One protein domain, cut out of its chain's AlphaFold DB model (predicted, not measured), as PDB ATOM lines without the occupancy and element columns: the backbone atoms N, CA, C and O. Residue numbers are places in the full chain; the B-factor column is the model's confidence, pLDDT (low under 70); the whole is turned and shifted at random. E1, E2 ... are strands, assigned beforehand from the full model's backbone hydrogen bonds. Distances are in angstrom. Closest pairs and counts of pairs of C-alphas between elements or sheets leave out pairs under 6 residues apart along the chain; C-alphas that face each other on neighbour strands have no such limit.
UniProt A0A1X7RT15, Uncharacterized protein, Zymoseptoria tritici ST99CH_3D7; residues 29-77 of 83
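Overview. This is residues 29 to 77 of the 83 residues of an uncharacterized protein of Zymoseptoria tritici ST99CH_3D7 (UniProt A0A1X7RT15). Little regular structure: two small strand hairpins, E1-E2 and E3-E4, follow one another along a flat body, with the loop of residues 50 to 62 between them and residues 29 to 38 winding at the E1-E2 end. The printed part has 49 residues, 18 of them in four named strands, E1 to E4, and no named helix. It is all strand, each two-stranded sheet antiparallel, and compact, with a radius of gyration of the C-alphas of 10.9 A and spans of 36 by 21 by 10 A.

Along the chain. E1, residues 39 to 41, begins at C-alpha 39 (-0.661, -100.190, 25.128) and is 6.9 A long. E2, residues 47 to 49, is 6.9 A. E3, residues 63 to 68, is 14.5 A. E4, residues 71 to 76, is 16.1 A and ends at C-alpha 76 (0.824, -83.752, 15.382).

Arrangement. E1 and E2 form an antiparallel hairpin at 140 degrees, N 40 and O 48 2.9 A apart, within hydrogen-bond range. E3 and E4 form another at 148 degrees, with N 66 and O 73 at 2.8 A. E2 and E3 are apart.

Size, cuts and confidence. The farthest C-alphas, of Ala 32 and Asn 69, are 36.5 A apart. The printed part has no cut. The link E2 to E3 is long. Residue 61 has pLDDT under 70.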
ATOM      1  N   GLY A  29       5.814-101.134  33.699       81.44
ATOM      2  CA  GLY A  29       7.147-100.769  33.209       81.44
ATOM      3  C   GLY A  29       7.506-101.457  31.885       81.44
ATOM      4  O   GLY A  29       7.496-102.688  31.812       81.44
ATOM      5  N   CYS A  30       7.877-100.673  30.871       79.94
ATOM      6  CA  CYS A  30       8.202-101.138  29.519       79.94
ATOM      7  C   CYS A  30       9.684-101.017  29.126       79.94
ATOM      8  O   CYS A  30      10.065-101.390  28.021       79.94
ATOM      9  N   GLY A  31      10.555-100.581  30.044       72.12
ATOM     10  CA  GLY A  31      11.993-100.430  29.768       72.12
ATOM     11  C   GLY A  31      12.738-101.738  29.450       72.12
ATOM     12  O   GLY A  31      13.772-101.713  28.793       72.12
ATOM     13  N   ALA A  32      12.218-102.890  29.886       70.62
ATOM     14  CA  ALA A  32      12.808-104.209  29.613       70.62
ATOM     15  C   ALA A  32      11.885-105.143  28.809       70.62
ATOM     16  O   ALA A  32      12.322-106.206  28.371       70.62
ATOM     17  N   TRP A  33      10.613-104.771  28.631       71.62
ATOM     18  CA  TRP A  33       9.580-105.628  28.047       71.62
ATOM     19  C   TRP A  33       8.603-104.796  27.214       71.62
ATOM     20  O   TRP A  33       8.247-103.694  27.624       71.62
ATOM     21  N   PRO A  34       8.126-105.307  26.068       72.94
ATOM     22  CA  PRO A  34       7.134-104.593  25.279       72.94
ATOM     23  C   PRO A  34       5.780-104.546  25.999       72.94
ATOM     24  O   PRO A  34       5.342-105.532  26.594       72.94
ATOM     25  N   CYS A  35       5.090-103.411  25.872       79.56
ATOM     26  CA  CYS A  35       3.692-103.277  26.266       79.56
ATOM     27  C   CYS A  35       2.791-104.231  25.476       79.56
ATOM     28  O   CYS A  35       3.117-104.665  24.370       79.56
ATOM     29  N   CYS A  36       1.660-104.594  26.070       76.88
ATOM     30  CA  CYS A  36       0.794-105.653  25.565       76.88
ATOM     31  C   CYS A  36      -0.431-105.052  24.885       76.88
ATOM     32  O   CYS A  36      -0.848-103.961  25.241       76.88
ATOM     33  N   GLY A  37      -1.051-105.758  23.937       81.81
ATOM     34  CA  GLY A  37      -2.322-105.328  23.345       81.81
ATOM     35  C   GLY A  37      -2.284-103.906  22.772       81.81
ATOM     36  O   GLY A  37      -1.491-103.613  21.883       81.81
ATOM     37  N   HIS A  38      -3.158-103.041  23.286       83.62
ATOM     38  CA  HIS A  38      -3.350-101.665  22.820       83.62
ATOM     39  C   HIS A  38      -2.471-100.629  23.531       83.62
ATOM     40  O   HIS A  38      -2.632 -99.428  23.312       83.62
ATOM     41  N   TYR A  39      -1.535-101.069  24.365       85.25
ATOM     42  CA  TYR A  39      -0.661-100.190  25.128       85.25
ATOM     43  C   TYR A  39       0.642 -99.899  24.368       85.25
ATOM     44  O   TYR A  39       1.244-100.798  23.781       85.25
ATOM     45  N   GLY A  40       1.092 -98.646  24.402       82.19
ATOM     46  CA  GLY A  40       2.395 -98.214  23.898       82.19
ATOM     47  C   GLY A  40       3.339 -97.833  25.038       82.19
ATOM     48  O   GLY A  40       2.886 -97.494  26.125       82.19
ATOM     49  N   CYS A  41       4.649 -97.931  24.807       83.62
ATOM     50  CA  CYS A  41       5.658 -97.558  25.799       83.62
ATOM     51  C   CYS A  41       5.925 -96.055  25.717       83.62
ATOM     52  O   CYS A  41       6.385 -95.583  24.679       83.62
ATOM     53  N   GLY A  42       5.607 -95.325  26.784       81.31
ATOM     54  CA  GLY A  42       5.872 -93.897  26.890       81.31
ATOM     55  C   GLY A  42       7.299 -93.582  27.320       81.31
ATOM     56  O   GLY A  42       8.053 -94.454  27.758       81.31
ATOM     57  N   HIS A  43       7.655 -92.304  27.220       82.31
ATOM     58  CA  HIS A  43       8.980 -91.799  27.583       82.31
ATOM     59  C   HIS A  43       9.327 -92.031  29.063       82.31
ATOM     60  O   HIS A  43      10.484 -92.208  29.438       82.31
ATOM     61  N   ASP A  44       8.311 -92.099  29.920       85.00
ATOM     62  CA  ASP A  44       8.419 -92.446  31.334       85.00
ATOM     63  C   ASP A  44       8.703 -93.943  31.582       85.00
ATOM     64  O   ASP A  44       8.726 -94.393  32.725       85.00
ATOM     65  N   ASN A  45       8.973 -94.716  30.523       84.00
ATOM     66  CA  ASN A  45       9.180 -96.164  30.548       84.00
ATOM     67  C   ASN A  45       7.999 -96.926  31.159       84.00
ATOM     68  O   ASN A  45       8.191 -98.016  31.708       84.00
ATOM     69  N   GLN A  46       6.783 -96.388  31.036       86.19
ATOM     70  CA  GLN A  46       5.550 -97.079  31.394       86.19
ATOM     71  C   GLN A  46       4.644 -97.259  30.179       86.19
ATOM     72  O   GLN A  46       4.695 -96.516  29.199       86.19
ATOM     73  N   CYS A  47       3.817 -98.290  30.243       86.38
ATOM     74  CA  CYS A  47       2.810 -98.593  29.253       86.38
ATOM     75  C   CYS A  47       1.602 -97.685  29.429       86.38
ATOM     76  O   CYS A  47       1.025 -97.635  30.512       86.38
ATOM     77  N   HIS A  48       1.170 -97.051  28.348       86.44
ATOM     78  CA  HIS A  48      -0.023 -96.216  28.326       86.44
ATOM     79  C   HIS A  48      -0.960 -96.654  27.213       86.44
ATOM     80  O   HIS A  48      -0.526 -97.056  26.129       86.44
ATOM     81  N   LEU A  49      -2.259 -96.604  27.484       85.88
ATOM     82  CA  LEU A  49      -3.293 -96.976  26.539       85.88
ATOM     83  C   LEU A  49      -3.268 -95.991  25.375       85.88
ATOM     84  O   LEU A  49      -3.355 -94.773  25.563       85.88
ATOM     85  N   GLN A  50      -3.152 -96.524  24.161       84.81
ATOM     86  CA  GLN A  50      -3.136 -95.693  22.967       84.81
ATOM     87  C   GLN A  50      -4.471 -94.968  22.779       84.81
ATOM     88  O   GLN A  50      -5.543 -95.494  23.087       84.81
ATOM     89  N   CYS A  51      -4.377 -93.762  22.227       85.25
ATOM     90  CA  CYS A  51      -5.498 -92.879  21.936       85.25
ATOM     91  C   CYS A  51      -6.636 -93.590  21.192       85.25
ATOM     92  O   CYS A  51      -7.780 -93.547  21.631       85.25
ATOM     93  N   GLU A  52      -6.300 -94.329  20.131       82.31
ATOM     94  CA  GLU A  52      -7.246 -95.060  19.270       82.31
ATOM     95  C   GLU A  52      -8.110 -96.080  20.027       82.31
ATOM     96  O   GLU A  52      -9.168 -96.488  19.555       82.31
ATOM     97  N   TRP A  53      -7.677 -96.470  21.226       83.12
ATOM     98  CA  TRP A  53      -8.324 -97.462  22.078       83.12
ATOM     99  C   TRP A  53      -8.952 -96.846  23.336       83.12
ATOM    100  O   TRP A  53      -9.312 -97.568  24.263       83.12
ATOM    101  N   GLY A  54      -9.098 -95.516  23.370       81.12
ATOM    102  CA  GLY A  54      -9.727 -94.771  24.466       81.12
ATOM    103  C   GLY A  54      -8.759 -94.245  25.527       81.12
ATOM    104  O   GLY A  54      -9.204 -93.719  26.546       81.12
ATOM    105  N   GLY A  55      -7.450 -94.379  25.308       83.38
ATOM    106  CA  GLY A  55      -6.439 -93.774  26.167       83.38
ATOM    107  C   GLY A  55      -6.087 -92.343  25.762       83.38
ATOM    108  O   GLY A  55      -6.810 -91.687  25.016       83.38
ATOM    109  N   LYS A  56      -4.955 -91.844  26.267       79.19
ATOM    110  CA  LYS A  56      -4.436 -90.497  25.951       79.19
ATOM    111  C   LYS A  56      -3.050 -90.516  25.320       79.19
ATOM    112  O   LYS A  56      -2.521 -89.461  24.987       79.19
ATOM    113  N   PHE A  57      -2.462 -91.699  25.182       84.38
ATOM    114  CA  PHE A  57      -1.102 -91.847  24.702       84.38
ATOM    115  C   PHE A  57      -1.046 -91.868  23.183       84.38
ATOM    116  O   PHE A  57      -1.808 -92.581  22.524       84.38
ATOM    117  N   CYS A  58      -0.087 -91.125  22.648       84.12
ATOM    118  CA  CYS A  58       0.324 -91.194  21.264       84.12
ATOM    119  C   CYS A  58       1.775 -91.646  21.210       84.12
ATOM    120  O   CYS A  58       2.583 -91.276  22.055       84.12
ATOM    121  N   ARG A  59       2.074 -92.518  20.247       71.44
ATOM    122  CA  ARG A  59       3.382 -93.167  20.141       71.44
ATOM    123  C   ARG A  59       4.497 -92.202  19.744       71.44
ATOM    124  O   ARG A  59       5.649 -92.475  20.062       71.44
ATOM    125  N   ASP A  60       4.146 -91.117  19.067       77.12
ATOM    126  CA  ASP A  60       5.053 -90.017  18.763       77.12
ATOM    127  C   ASP A  60       4.835 -88.898  19.786       77.12
ATOM    128  O   ASP A  60       3.693 -88.506  20.031       77.12
ATOM    129  N   ASP A  61       5.922 -88.389  20.367       68.88
ATOM    130  CA  ASP A  61       5.885 -87.388  21.442       68.88
ATOM    131  C   ASP A  61       5.278 -86.040  21.002       68.88
ATOM    132  O   ASP A  61       4.718 -85.314  21.820       68.88
ATOM    133  N   ASP A  62       5.340 -85.719  19.706       74.69
ATOM    134  CA  ASP A  62       4.745 -84.507  19.124       74.69
ATOM    135  C   ASP A  62       3.246 -84.656  18.812       74.69
ATOM    136  O   ASP A  62       2.586 -83.693  18.404       74.69
ATOM    137  N   ASN A  63       2.700 -85.866  18.975       83.56
ATOM    138  CA  ASN A  63       1.307 -86.157  18.683       83.56
ATOM    139  C   ASN A  63       0.444 -86.064  19.945       83.56
ATOM    140  O   ASN A  63       0.754 -86.622  20.996       83.56
ATOM    141  N   VAL A  64      -0.715 -85.431  19.814       85.12
ATOM    142  CA  VAL A  64      -1.747 -85.362  20.850       85.12
ATOM    143  C   VAL A  64      -2.940 -86.235  20.486       85.12
ATOM    144  O   VAL A  64      -3.278 -86.424  19.315       85.12
ATOM    145  N   CYS A  65      -3.592 -86.782  21.512       86.62
ATOM    146  CA  CYS A  65      -4.795 -87.582  21.341       86.62
ATOM    147  C   CYS A  65      -6.023 -86.687  21.144       86.62
ATOM    148  O   CYS A  65      -6.437 -85.980  22.065       86.62
ATOM    149  N   CYS A  66      -6.625 -86.756  19.960       86.06
ATOM    150  CA  CYS A  66      -7.752 -85.926  19.560       86.06
ATOM    151  C   CYS A  66      -9.008 -86.749  19.340       86.06
ATOM    152  O   CYS A  66      -9.022 -87.689  18.550       86.06
ATOM    153  N   SER A  67     -10.102 -86.359  19.990       82.38
ATOM    154  CA  SER A  67     -11.413 -86.935  19.704       82.38
ATOM    155  C   SER A  67     -11.964 -86.369  18.397       82.38
ATOM    156  O   SER A  67     -12.126 -85.158  18.255       82.38
ATOM    157  N   SER A  68     -12.265 -87.258  17.452       77.75
ATOM    158  CA  SER A  68     -12.975 -86.948  16.211       77.75
ATOM    159  C   SER A  68     -14.322 -87.673  16.172       77.75
ATOM    160  O   SER A  68     -14.536 -88.641  16.905       77.75
ATOM    161  N   ASN A  69     -15.211 -87.272  15.259       77.00
ATOM    162  CA  ASN A  69     -16.462 -87.998  15.004       77.00
ATOM    163  C   ASN A  69     -16.236 -89.428  14.476       77.00
ATOM    164  O   ASN A  69     -17.130 -90.261  14.579       77.00
ATOM    165  N   ALA A  70     -15.054 -89.718  13.921       79.00
ATOM    166  CA  ALA A  70     -14.664 -91.053  13.466       79.00
ATOM    167  C   ALA A  70     -13.984 -91.895  14.567       79.00
ATOM    168  O   ALA A  70     -13.691 -93.065  14.342       79.00
ATOM    169  N   GLY A  71     -13.739 -91.313  15.747       79.56
ATOM    170  CA  GLY A  71     -13.011 -91.932  16.852       79.56
ATOM    171  C   GLY A  71     -11.799 -91.111  17.310       79.56
ATOM    172  O   GLY A  71     -11.451 -90.102  16.687       79.56
ATOM    173  N   PRO A  72     -11.172 -91.494  18.432       83.38
ATOM    174  CA  PRO A  72      -9.948 -90.862  18.905       83.38
ATOM    175  C   PRO A  72      -8.767 -91.187  17.976       83.38
ATOM    176  O   PRO A  72      -8.589 -92.333  17.573       83.38
ATOM    177  N   VAL A  73      -7.962 -90.183  17.627       85.50
ATOM    178  CA  VAL A  73      -6.804 -90.312  16.730       85.50
ATOM    179  C   VAL A  73      -5.637 -89.462  17.223       85.50
ATOM    180  O   VAL A  73      -5.834 -88.389  17.790       85.50
ATOM    181  N   CYS A  74      -4.416 -89.940  17.000       85.44
ATOM    182  CA  CYS A  74      -3.199 -89.186  17.277       85.44
ATOM    183  C   CYS A  74      -2.890 -88.212  16.141       85.44
ATOM    184  O   CYS A  74      -2.807 -88.622  14.982       85.44
ATOM    185  N   ARG A  75      -2.703 -86.930  16.466       84.75
ATOM    186  CA  ARG A  75      -2.372 -85.885  15.491       84.75
ATOM    187  C   ARG A  75      -1.174 -85.054  15.948       84.75
ATOM    188  O   ARG A  75      -1.114 -84.747  17.135       84.75
ATOM    189  N   PRO A  76      -0.275 -84.645  15.037       81.94
ATOM    190  CA  PRO A  76       0.824 -83.752  15.382       81.94
ATOM    191  C   PRO A  76       0.296 -82.374  15.781       81.94
ATOM    192  O   PRO A  76      -0.517 -81.790  15.063       81.94
ATOM    193  N   GLY A  77       0.782 -81.854  16.908       77.69
ATOM    194  CA  GLY A  77       0.440 -80.518  17.399       77.69
ATOM    195  C   GLY A  77      -0.814 -80.488  18.268       77.69
ATOM    196  O   GLY A  77      -0.773 -80.889  19.428       77.69
TER     197      GLY A  77